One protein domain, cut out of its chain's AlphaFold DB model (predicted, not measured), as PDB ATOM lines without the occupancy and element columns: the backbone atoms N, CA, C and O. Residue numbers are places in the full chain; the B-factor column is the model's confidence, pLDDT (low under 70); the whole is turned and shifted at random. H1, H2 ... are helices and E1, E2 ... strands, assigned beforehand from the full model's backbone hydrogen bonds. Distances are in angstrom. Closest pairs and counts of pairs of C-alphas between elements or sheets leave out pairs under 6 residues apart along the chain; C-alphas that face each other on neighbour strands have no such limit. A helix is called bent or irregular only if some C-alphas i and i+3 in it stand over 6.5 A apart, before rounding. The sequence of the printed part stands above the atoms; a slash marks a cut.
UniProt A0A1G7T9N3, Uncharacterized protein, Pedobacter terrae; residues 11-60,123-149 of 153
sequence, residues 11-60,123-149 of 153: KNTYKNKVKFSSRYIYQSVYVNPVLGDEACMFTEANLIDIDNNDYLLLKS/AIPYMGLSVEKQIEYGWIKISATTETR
ATOM      1  N   LYS A  11     -35.802 -31.767  31.856       91.62
ATOM      2  CA  LYS A  11     -36.264 -31.001  30.683       91.62
ATOM      3  C   LYS A  11     -35.106 -30.283  29.980       91.62
ATOM      4  O   LYS A  11     -34.169 -29.855  30.661       91.62
ATOM      5  N   ASN A  12     -35.224 -30.054  28.668       93.31
ATOM      6  CA  ASN A  12     -34.303 -29.187  27.929       93.31
ATOM      7  C   ASN A  12     -34.501 -27.724  28.353       93.31
ATOM      8  O   ASN A  12     -35.435 -27.059  27.919       93.31
ATOM      9  N   THR A  13     -33.666 -27.248  29.270       93.12
ATOM     10  CA  THR A  13     -33.669 -25.857  29.730       93.12
ATOM     11  C   THR A  13     -32.231 -25.407  29.898       93.12
ATOM     12  O   THR A  13     -31.373 -26.223  30.241       93.12
ATOM     13  N   TYR A  14     -31.995 -24.106  29.761       91.50
ATOM     14  CA  TYR A  14     -30.689 -23.492  29.983       91.50
ATOM     15  C   TYR A  14     -30.063 -23.905  31.325       91.50
ATOM     16  O   TYR A  14     -28.960 -24.442  31.384       91.50
ATOM     17  N   LYS A  15     -30.828 -23.771  32.418       92.31
ATOM     18  CA  LYS A  15     -30.399 -24.158  33.771       92.31
ATOM     19  C   LYS A  15     -29.959 -25.621  33.855       92.31
ATOM     20  O   LYS A  15     -29.040 -25.948  34.601       92.31
ATOM     21  N   ASN A  16     -30.635 -26.511  33.133       93.38
ATOM     22  CA  ASN A  16     -30.297 -27.929  33.135       93.38
ATOM     23  C   ASN A  16     -29.069 -28.230  32.270       93.38
ATOM     24  O   ASN A  16     -28.256 -29.050  32.688       93.38
ATOM     25  N   LYS A  17     -28.903 -27.528  31.142       94.00
ATOM     26  CA  LYS A  17     -27.694 -27.591  30.315       94.00
ATOM     27  C   LYS A  17     -26.469 -27.161  31.120       94.00
ATOM     28  O   LYS A  17     -25.540 -27.941  31.243       94.00
ATOM     29  N   VAL A  18     -26.525 -26.009  31.792       93.56
ATOM     30  CA  VAL A  18     -25.457 -25.520  32.688       93.56
ATOM     31  C   VAL A  18     -25.085 -26.554  33.757       93.56
ATOM     32  O   VAL A  18     -23.918 -26.901  33.912       93.56
ATOM     33  N   LYS A  19     -26.079 -27.111  34.463       93.50
ATOM     34  CA  LYS A  19     -25.860 -28.152  35.485       93.50
ATOM     35  C   LYS A  19     -25.272 -29.449  34.938       93.50
ATOM     36  O   LYS A  19     -24.679 -30.214  35.693       93.50
ATOM     37  N   PHE A  20     -25.562 -29.778  33.688       94.25
ATOM     38  CA  PHE A  20     -24.965 -30.926  33.026       94.25
ATOM     39  C   PHE A  20     -23.517 -30.606  32.642       94.25
ATOM     40  O   PHE A  20     -22.611 -31.357  33.001       94.25
ATOM     41  N   SER A  21     -23.299 -29.467  31.982       94.94
ATOM     42  CA  SER A  21     -21.995 -29.066  31.465       94.94
ATOM     43  C   SER A  21     -20.967 -28.838  32.567       94.94
ATOM     44  O   SER A  21     -19.796 -29.145  32.366       94.94
ATOM     45  N   SER A  22     -21.383 -28.396  33.762       94.19
ATOM     46  CA  SER A  22     -20.474 -28.168  34.896       94.19
ATOM     47  C   SER A  22     -19.661 -29.404  35.304       94.19
ATOM     48  O   SER A  22     -18.639 -29.277  35.968       94.19
ATOM     49  N   ARG A  23     -20.094 -30.608  34.909       94.06
ATOM     50  CA  ARG A  23     -19.377 -31.869  35.163       94.06
ATOM     51  C   ARG A  23     -18.119 -32.041  34.308       94.06
ATOM     52  O   ARG A  23     -17.339 -32.951  34.570       94.06
ATOM     53  N   TYR A  24     -17.940 -31.187  33.303       95.69
ATOM     54  CA  TYR A  24     -16.841 -31.243  32.345       95.69
ATOM     55  C   TYR A  24     -15.952 -29.994  32.379       95.69
ATOM     56  O   TYR A  24     -15.183 -29.758  31.450       95.69
ATOM     57  N   ILE A  25     -16.054 -29.176  33.433       93.38
ATOM     58  CA  ILE A  25     -15.162 -28.025  33.612       93.38
ATOM     59  C   ILE A  25     -13.710 -28.526  33.685       93.38
ATOM     60  O   ILE A  25     -13.433 -29.614  34.193       93.38
ATOM     61  N   TYR A  26     -12.801 -27.722  33.146       93.50
ATOM     62  CA  TYR A  26     -11.368 -27.958  32.993       93.50
ATOM     63  C   TYR A  26     -11.000 -29.067  32.000       93.50
ATOM     64  O   TYR A  26      -9.871 -29.551  32.003       93.50
ATOM     65  N   GLN A  27     -11.921 -29.442  31.109       93.56
ATOM     66  CA  GLN A  27     -11.659 -30.396  30.029       93.56
ATOM     67  C   GLN A  27     -11.743 -29.728  28.659       93.56
ATOM     68  O   GLN A  27     -12.606 -28.884  28.426       93.56
ATOM     69  N   SER A  28     -10.887 -30.153  27.727       94.44
ATOM     70  CA  SER A  28     -10.882 -29.692  26.330       94.44
ATOM     71  C   SER A  28     -12.002 -30.335  25.512       94.44
ATOM     72  O   SER A  28     -11.749 -31.141  24.621       94.44
ATOM     73  N   VAL A  29     -13.250 -30.035  25.867       95.06
ATOM     74  CA  VAL A  29     -14.450 -30.631  25.260       95.06
ATOM     75  C   VAL A  29     -15.476 -29.594  24.816       95.06
ATOM     76  O   VAL A  29     -16.463 -29.967  24.199       95.06
ATOM     77  N   TYR A  30     -15.304 -28.311  25.122       95.50
ATOM     78  CA  TYR A  30     -16.303 -27.295  24.791       95.50
ATOM     79  C   TYR A  30     -16.117 -26.777  23.372       95.50
ATOM     80  O   TYR A  30     -15.006 -26.450  22.973       95.50
ATOM     81  N   VAL A  31     -17.214 -26.687  22.624       95.00
ATOM     82  CA  VAL A  31     -17.232 -26.143  21.267       95.00
ATOM     83  C   VAL A  31     -18.236 -25.003  21.207       95.00
ATOM     84  O   VAL A  31     -19.412 -25.185  21.535       95.00
ATOM     85  N   ASN A  32     -17.762 -23.852  20.735       93.38
ATOM     86  CA  ASN A  32     -18.586 -22.720  20.341       93.38
ATOM     87  C   ASN A  32     -18.513 -22.580  18.811       93.38
ATOM     88  O   ASN A  32     -17.523 -22.048  18.305       93.38
ATOM     89  N   PRO A  33     -19.551 -23.006  18.068       90.06
ATOM     90  CA  PRO A  33     -19.524 -23.032  16.602       90.06
ATOM     91  C   PRO A  33     -19.344 -21.668  15.936       90.06
ATOM     92  O   PRO A  33     -18.975 -21.602  14.768       90.06
ATOM     93  N   VAL A  34     -19.622 -20.574  16.651       88.44
ATOM     94  CA  VAL A  34     -19.405 -19.214  16.141       88.44
ATOM     95  C   VAL A  34     -17.912 -18.882  16.112       88.44
ATOM     96  O   VAL A  34     -17.465 -18.139  15.240       88.44
ATOM     97  N   LEU A  35     -17.142 -19.437  17.050       85.94
ATOM     98  CA  LEU A  35     -15.696 -19.241  17.160       85.94
ATOM     99  C   LEU A  35     -14.893 -20.326  16.425       85.94
ATOM    100  O   LEU A  35     -13.745 -20.083  16.059       85.94
ATOM    101  N   GLY A  36     -15.489 -21.500  16.193       88.25
ATOM    102  CA  GLY A  36     -14.906 -22.599  15.424       88.25
ATOM    103  C   GLY A  36     -15.454 -23.970  15.828       88.25
ATOM    104  O   GLY A  36     -16.212 -24.105  16.785       88.25
ATOM    105  N   ASP A  37     -15.040 -25.008  15.102       83.69
ATOM    106  CA  ASP A  37     -15.461 -26.396  15.362       83.69
ATOM    107  C   ASP A  37     -14.490 -27.173  16.269       83.69
ATOM    108  O   ASP A  37     -14.727 -28.340  16.591       83.69
ATOM    109  N   GLU A  38     -13.391 -26.547  16.688       89.06
ATOM    110  CA  GLU A  38     -12.404 -27.177  17.561       89.06
ATOM    111  C   GLU A  38     -12.837 -27.126  19.027       89.06
ATOM    112  O   GLU A  38     -13.308 -26.105  19.533       89.06
ATOM    113  N   ALA A  39     -12.652 -28.247  19.726       92.06
ATOM    114  CA  ALA A  39     -12.905 -28.320  21.155       92.06
ATOM    115  C   ALA A  39     -11.805 -27.589  21.933       92.06
ATOM    116  O   ALA A  39     -10.620 -27.886  21.786       92.06
ATOM    117  N   CYS A  40     -12.204 -26.673  22.808       92.06
ATOM    118  CA  CYS A  40     -11.322 -25.958  23.717       92.06
ATOM    119  C   CYS A  40     -11.665 -26.268  25.181       92.06
ATOM    120  O   CYS A  40     -12.624 -26.984  25.496       92.06
ATOM    121  N   MET A  41     -10.823 -25.778  26.091       94.56
ATOM    122  CA  MET A  41     -11.000 -25.991  27.523       94.56
ATOM    123  C   MET A  41     -12.296 -25.337  28.007       94.56
ATOM    124  O   MET A  41     -12.479 -24.130  27.869       94.56
ATOM    125  N   PHE A  42     -13.172 -26.130  28.618       93.94
ATOM    126  CA  PHE A  42     -14.394 -25.633  29.226       93.94
ATOM    127  C   PHE A  42     -14.089 -25.036  30.598       93.94
ATOM    128  O   PHE A  42     -13.649 -25.744  31.497       93.94
ATOM    129  N   THR A  43     -14.309 -23.741  30.784       93.56
ATOM    130  CA  THR A  43     -14.000 -23.038  32.039       93.56
ATOM    131  C   THR A  43     -15.259 -22.554  32.749       93.56
ATOM    132  O   THR A  43     -16.359 -22.577  32.197       93.56
ATOM    133  N   GLU A  44     -15.100 -22.064  33.978       92.69
ATOM    134  CA  GLU A  44     -16.185 -21.408  34.717       92.69
ATOM    135  C   GLU A  44     -16.753 -20.193  33.968       92.69
ATOM    136  O   GLU A  44     -17.958 -19.964  34.019       92.69
ATOM    137  N   ALA A  45     -15.926 -19.466  33.205       90.31
ATOM    138  CA  ALA A  45     -16.392 -18.356  32.374       90.31
ATOM    139  C   ALA A  45     -17.349 -18.841  31.272       90.31
ATOM    140  O   ALA A  45     -18.426 -18.280  31.088       90.31
ATOM    141  N   ASN A  46     -17.016 -19.951  30.603       89.56
ATOM    142  CA  ASN A  46     -17.897 -20.536  29.588       89.56
ATOM    143  C   ASN A  46     -19.214 -21.041  30.186       89.56
ATOM    144  O   ASN A  46     -20.224 -21.064  29.498       89.56
ATOM    145  N   LEU A  47     -19.224 -21.450  31.457       87.75
ATOM    146  CA  LEU A  47     -20.440 -21.891  32.137       87.75
ATOM    147  C   LEU A  47     -21.468 -20.755  32.283       87.75
ATOM    148  O   LEU A  47     -22.671 -21.014  32.237       87.75
ATOM    149  N   ILE A  48     -20.992 -19.523  32.481       87.69
ATOM    150  CA  ILE A  48     -21.825 -18.324  32.649       87.69
ATOM    151  C   ILE A  48     -22.439 -17.905  31.309       87.69
ATOM    152  O   ILE A  48     -23.609 -17.531  31.269       87.69
ATOM    153  N   ASP A  49     -21.675 -18.046  30.224       87.31
ATOM    154  CA  ASP A  49     -22.035 -17.540  28.895       87.31
ATOM    155  C   ASP A  49     -22.416 -18.643  27.890       87.31
ATOM    156  O   ASP A  49     -22.508 -18.379  26.694       87.31
ATOM    157  N   ILE A  50     -22.649 -19.881  28.348       88.50
ATOM    158  CA  ILE A  50     -22.975 -21.004  27.455       88.50
ATOM    159  C   ILE A  50     -24.264 -20.720  26.679       88.50
ATOM    160  O   ILE A  50     -25.314 -20.548  27.283       88.50
ATOM    161  N   ASP A  51     -24.230 -20.718  25.351       88.62
ATOM    162  CA  ASP A  51     -25.418 -20.524  24.511       88.62
ATOM    163  C   ASP A  51     -26.093 -21.868  24.166       88.62
ATOM    164  O   ASP A  51     -25.562 -22.961  24.379       88.62
ATOM    165  N   ASN A  52     -27.300 -21.823  23.606       86.88
ATOM    166  CA  ASN A  52     -28.002 -22.971  23.049       86.88
ATOM    167  C   ASN A  52     -27.218 -23.661  21.926       86.88
ATOM    168  O   ASN A  52     -27.313 -24.883  21.828       86.88
ATOM    169  N   ASN A  53     -26.436 -22.913  21.141       90.94
ATOM    170  CA  ASN A  53     -25.640 -23.458  20.035       90.94
ATOM    171  C   ASN A  53     -24.337 -24.129  20.484       90.94
ATOM    172  O   ASN A  53     -23.797 -24.956  19.750       90.94
ATOM    173  N   ASP A  54     -23.852 -23.799  21.679       94.50
ATOM    174  CA  ASP A  54     -22.656 -24.416  22.239       94.50
ATOM    175  C   ASP A  54     -22.910 -25.876  22.595       94.50
ATOM    176  O   ASP A  54     -24.014 -26.253  22.991       94.50
ATOM    177  N   TYR A  55     -21.888 -26.715  22.543       96.19
ATOM    178  CA  TYR A  55     -22.025 -28.108  22.958       96.19
ATOM    179  C   TYR A  55     -20.719 -28.654  23.510       96.19
ATOM    180  O   TYR A  55     -19.645 -28.090  23.309       96.19
ATOM    181  N   LEU A  56     -20.821 -29.782  24.208       96.62
ATOM    182  CA  LEU A  56     -19.651 -30.557  24.597       96.62
ATOM    183  C   LEU A  56     -19.400 -31.672  23.578       96.62
ATOM    184  O   LEU A  56     -20.294 -32.461  23.265       96.62
ATOM    185  N   LEU A  57     -18.185 -31.756  23.060       96.50
ATOM    186  CA  LEU A  57     -17.708 -32.847  22.228       96.50
ATOM    187  C   LEU A  57     -17.158 -33.958  23.131       96.50
ATOM    188  O   LEU A  57     -16.076 -33.833  23.698       96.50
ATOM    189  N   LEU A  58     -17.919 -35.043  23.284       96.31
ATOM    190  CA  LEU A  58     -17.637 -36.112  24.247       96.31
ATOM    191  C   LEU A  58     -17.394 -37.461  23.567       96.31
ATOM    192  O   LEU A  58     -17.925 -37.750  22.495       96.31
ATOM    193  N   LYS A  59     -16.625 -38.335  24.213       94.81
ATOM    194  CA  LYS A  59     -16.359 -39.699  23.748       94.81
ATOM    195  C   LYS A  59     -17.566 -40.599  24.000       94.81
ATOM    196  O   LYS A  59     -18.180 -40.555  25.065       94.81
ATOM    197  N   SER A  60     -17.877 -41.471  23.047       91.94
ATOM    198  CA  SER A  60     -18.809 -42.576  23.296       91.94
ATOM    199  C   SER A  60     -18.199 -43.570  24.287       91.94
ATOM    200  O   SER A  60     -17.006 -43.857  24.222       91.94
ATOM    201  N   ALA A 123     -19.337 -39.362  27.350       94.50
ATOM    202  CA  ALA A 123     -20.765 -39.109  27.428       94.50
ATOM    203  C   ALA A 123     -21.449 -40.184  28.284       94.50
ATOM    204  O   ALA A 123     -21.397 -41.371  27.961       94.50
ATOM    205  N   ILE A 124     -22.137 -39.769  29.351       92.44
ATOM    206  CA  ILE A 124     -22.878 -40.678  30.236       92.44
ATOM    207  C   ILE A 124     -24.312 -40.199  30.486       92.44
ATOM    208  O   ILE A 124     -24.586 -38.997  30.424       92.44
ATOM    209  N   PRO A 125     -25.254 -41.105  30.813       90.44
ATOM    210  CA  PRO A 125     -26.595 -40.714  31.229       90.44
ATOM    211  C   PRO A 125     -26.568 -39.761  32.430       90.44
ATOM    212  O   PRO A 125     -25.766 -39.924  33.349       90.44
ATOM    213  N   TYR A 126     -27.486 -38.796  32.466       89.62
ATOM    214  CA  TYR A 126     -27.516 -37.777  33.515       89.62
ATOM    215  C   TYR A 126     -28.941 -37.495  33.982       89.62
ATOM    216  O   TYR A 126     -29.801 -37.153  33.180       89.62
ATOM    217  N   MET A 127     -29.204 -37.663  35.282       86.19
ATOM    218  CA  MET A 127     -30.498 -37.354  35.920       86.19
ATOM    219  C   MET A 127     -31.735 -37.860  35.142       86.19
ATOM    220  O   MET A 127     -32.728 -37.156  34.969       86.19
ATOM    221  N   GLY A 128     -31.678 -39.105  34.658       83.69
ATOM    222  CA  GLY A 128     -32.773 -39.725  33.898       83.69
ATOM    223  C   GLY A 128     -32.794 -39.398  32.399       83.69
ATOM    224  O   GLY A 128     -33.669 -39.899  31.694       83.69
ATOM    225  N   LEU A 129     -31.829 -38.623  31.904       88.12
ATOM    226  CA  LEU A 129     -31.628 -38.313  30.492       88.12
ATOM    227  C   LEU A 129     -30.612 -39.283  29.872       88.12
ATOM    228  O   LEU A 129     -29.494 -39.417  30.378       88.12
ATOM    229  N   SER A 130     -30.998 -39.973  28.796       90.38
ATOM    230  CA  SER A 130     -30.078 -40.829  28.035       90.38
ATOM    231  C   SER A 130     -29.112 -39.990  27.191       90.38
ATOM    232  O   SER A 130     -29.354 -38.802  26.975       90.38
ATOM    233  N   VAL A 131     -28.027 -40.603  26.712       92.38
ATOM    234  CA  VAL A 131     -27.042 -39.935  25.845       92.38
ATOM    235  C   VAL A 131     -27.701 -39.471  24.542       92.38
ATOM    236  O   VAL A 131     -27.488 -38.348  24.106       92.38
ATOM    237  N   GLU A 132     -28.601 -40.272  23.976       93.31
ATOM    238  CA  GLU A 132     -29.339 -39.940  22.750       93.31
ATOM    239  C   GLU A 132     -30.203 -38.693  22.943       93.31
ATOM    240  O   GLU A 132     -30.237 -37.819  22.080       93.31
ATOM    241  N   LYS A 133     -30.856 -38.558  24.106       94.31
ATOM    242  CA  LYS A 133     -31.615 -37.342  24.423       94.31
ATOM    243  C   LYS A 133     -30.723 -36.136  24.703       94.31
ATOM    244  O   LYS A 133     -31.122 -35.027  24.373       94.31
ATOM    245  N   GLN A 134     -29.530 -36.328  25.267       95.12
ATOM    246  CA  GLN A 134     -28.545 -35.245  25.405       95.12
ATOM    247  C   GLN A 134     -28.089 -34.728  24.029       95.12
ATOM    248  O   GLN A 134     -27.962 -33.518  23.850       95.12
ATOM    249  N   ILE A 135     -27.905 -35.627  23.052       96.19
ATOM    250  CA  ILE A 135     -27.596 -35.282  21.655       96.19
ATOM    251  C   ILE A 135     -28.775 -34.550  21.006       96.19
ATOM    252  O   ILE A 135     -28.588 -33.485  20.427       96.19
ATOM    253  N   GLU A 136     -29.996 -35.074  21.140       95.94
ATOM    254  CA  GLU A 136     -31.212 -34.441  20.603       95.94
ATOM    255  C   GLU A 136     -31.425 -33.025  21.154       95.94
ATOM    256  O   GLU A 136     -31.886 -32.139  20.442       95.94
ATOM    257  N   TYR A 137     -31.065 -32.791  22.418       95.25
ATOM    258  CA  TYR A 137     -31.137 -31.469  23.040       95.25
ATOM    259  C   TYR A 137     -30.022 -30.515  22.595       95.25
ATOM    260  O   TYR A 137     -30.040 -29.352  22.997       95.25
ATOM    261  N   GLY A 138     -29.054 -30.989  21.806       95.75
ATOM    262  CA  GLY A 138     -27.887 -30.215  21.392       95.75
ATOM    263  C   GLY A 138     -26.914 -29.933  22.537       95.75
ATOM    264  O   GLY A 138     -26.129 -28.997  22.456       95.75
ATOM    265  N   TRP A 139     -26.969 -30.691  23.636       96.44
ATOM    266  CA  TRP A 139     -26.045 -30.487  24.760       96.44
ATOM    267  C   TRP A 139     -24.670 -31.074  24.467       96.44
ATOM    268  O   TRP A 139     -23.661 -30.548  24.938       96.44
ATOM    269  N   ILE A 140     -24.639 -32.163  23.697       96.50
ATOM    270  CA  ILE A 140     -23.412 -32.860  23.338       96.50
ATOM    271  C   ILE A 140     -23.401 -33.261  21.867       96.50
ATOM    272  O   ILE A 140     -24.450 -33.463  21.253       96.50
ATOM    273  N   LYS A 141     -22.198 -33.483  21.347       96.12
ATOM    274  CA  LYS A 141     -21.946 -34.283  20.147       96.12
ATOM    275  C   LYS A 141     -20.949 -35.384  20.484       96.12
ATOM    276  O   LYS A 141     -20.105 -35.216  21.362       96.12
ATOM    277  N   ILE A 142     -21.049 -36.513  19.788       95.44
ATOM    278  CA  ILE A 142     -20.109 -37.619  19.969       95.44
ATOM    279  C   ILE A 142     -18.875 -37.375  19.104       95.44
ATOM    280  O   ILE A 142     -18.993 -37.184  17.894       95.44
ATOM    281  N   SER A 143     -17.699 -37.392  19.729       89.19
ATOM    282  CA  SER A 143     -16.419 -37.353  19.030       89.19
ATOM    283  C   SER A 143     -16.263 -38.593  18.153       89.19
ATOM    284  O   SER A 143     -16.451 -39.722  18.613       89.19
ATOM    285  N   ALA A 144     -15.870 -38.383  16.898       76.56
ATOM    286  CA  ALA A 144     -15.538 -39.455  15.965       76.56
ATOM    287  C   ALA A 144     -14.155 -40.083  16.234       76.56
ATOM    288  O   ALA A 144     -13.810 -41.081  15.606       76.56
ATOM    289  N   THR A 145     -13.352 -39.512  17.142       61.78
ATOM    290  CA  THR A 145     -11.986 -39.970  17.439       61.78
ATOM    291  C   THR A 145     -11.723 -40.071  18.943       61.78
ATOM    292  O   THR A 145     -12.228 -39.285  19.749       61.78
ATOM    293  N   THR A 146     -10.916 -41.064  19.328       54.88
ATOM    294  CA  THR A 146     -10.456 -41.322  20.707       54.88
ATOM    295  C   THR A 146      -9.482 -40.258  21.220       54.88
ATOM    296  O   THR A 146      -9.305 -40.106  22.433       54.88
ATOM    297  N   GLU A 147      -8.872 -39.515  20.297       53.09
ATOM    298  CA  GLU A 147      -7.843 -38.515  20.544       53.09
ATOM    299  C   GLU A 147      -8.428 -37.108  20.428       53.09
ATOM    300  O   GLU A 147      -8.405 -36.481  19.370       53.09
ATOM    301  N   THR A 148      -8.893 -36.559  21.546       50.38
ATOM    302  CA  THR A 148      -8.813 -35.110  21.722       50.38
ATOM    303  C   THR A 148      -7.328 -34.802  21.848       50.38
ATOM    304  O   THR A 148      -6.725 -35.029  22.896       50.38
ATOM    305  N   ARG A 149      -6.701 -34.439  20.724       41.34
ATOM    306  CA  ARG A 149      -5.276 -34.116  20.653       41.34
ATOM    307  C   ARG A 149      -4.970 -33.075  21.724       41.34
ATOM    308  O   ARG A 149      -5.496 -31.966  21.680       41.34
TER     309      ARG A 149
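This is residues 11 to 60 and 123 to 149 of the 153 residues of an uncharacterized protein of Pedobacter terrae (UniProt A0A1G7T9N3). A small sheet of three short strands makes the core, with E2 in its middle, helix H1 over one face and helix H3 beside the edge strand E3. Helix H2 lies off the sheet, near H1, and a long stretch without a named element, residues 32 to 43, loops out beyond E1 and comes back to pair beside it. The printed part has 77 residues with three named helices and three named strands, in the order H1, E1, H2, E2, H3, E3; under half of the residues are in named elements, and the class is mixed, helices and strands. The sheet's order is E1, E2, E3, and it is mixed, with E1 antiparallel and E3 parallel to E2. The whole is compact and rounded, with a radius of gyration of the C-alphas of 11.4 A and spans of 31 by 26 by 20 A.

E2 holds residues 55 to 58 and is 9.2 A long, with C-alpha 55 at (-22.025, -28.108, 22.958). E1 holds residues 28 to 31 and is 8.9 A long; E3, residues 140 to 142, is 6.7 A long and ends with C-alpha 142 at (-20.109, -37.619, 19.969). H1, residues 14 to 24, is 16.0 A long and begins with C-alpha 14 at (-30.689, -23.492, 29.983); it is neither bent nor irregular, but only just: C-alphas 20 and 23 are 6.1 A apart. H2, residues 44 to 49, is 9.1 A long, and H3, residues 131 to 136, is 8.7 A long.

E2 is the inner strand, and E1 and E3 are edge strands. E1 and E2 are antiparallel at 143 degrees, with N 57 and O 29 2.7 A apart and N 31 and O 55 2.9 A apart, both within hydrogen-bond range. E2 and E3 are parallel at 34 degrees, with N 141 and O 56 within hydrogen-bond range at 2.9 A. Residues 28 to 30 of E1 also pair with residues 40 to 41, antiparallel. H1 is on the sheet at a height over the sheet of 9.9 A, with the local plane fitted to just 6 of the sheet's C-alphas; its line and that of E1 stand at 4 degrees on the local plane, along the strands. The closest C-alphas of H1 and E2 are those of Ser 21 and Leu 56, 7.4 A. H3 only grazes the sheet, with its residues 131 to 135; Ile 135 and Lys 141 of E3 have the closest C-alphas, 5.9 A. H1 and H2 only just touch, with 3 pairs of C-alphas within 8 A, the closest those of Val 18 and Leu 47 at 6.2 A; they run opposite ways at a shallow tilt of 24 degrees. H2 is not on the sheet, and H3 is apart from H1 and H2. In H2 and H3 every O i to N i+4 pair is within hydrogen-bond range; in H1, 5 of 7 are.

The C-alphas farthest apart are those of Lys 11 and Arg 149, 32.7 A. Residues 61 to 122 are not printed, and C-alphas 60 and 123 are 5.7 A apart across the cut. The link from E1 to H2 is long, with 12 residues. Mean pLDDT of the printed part is 89.6, and residues 145 to 149 are under 70.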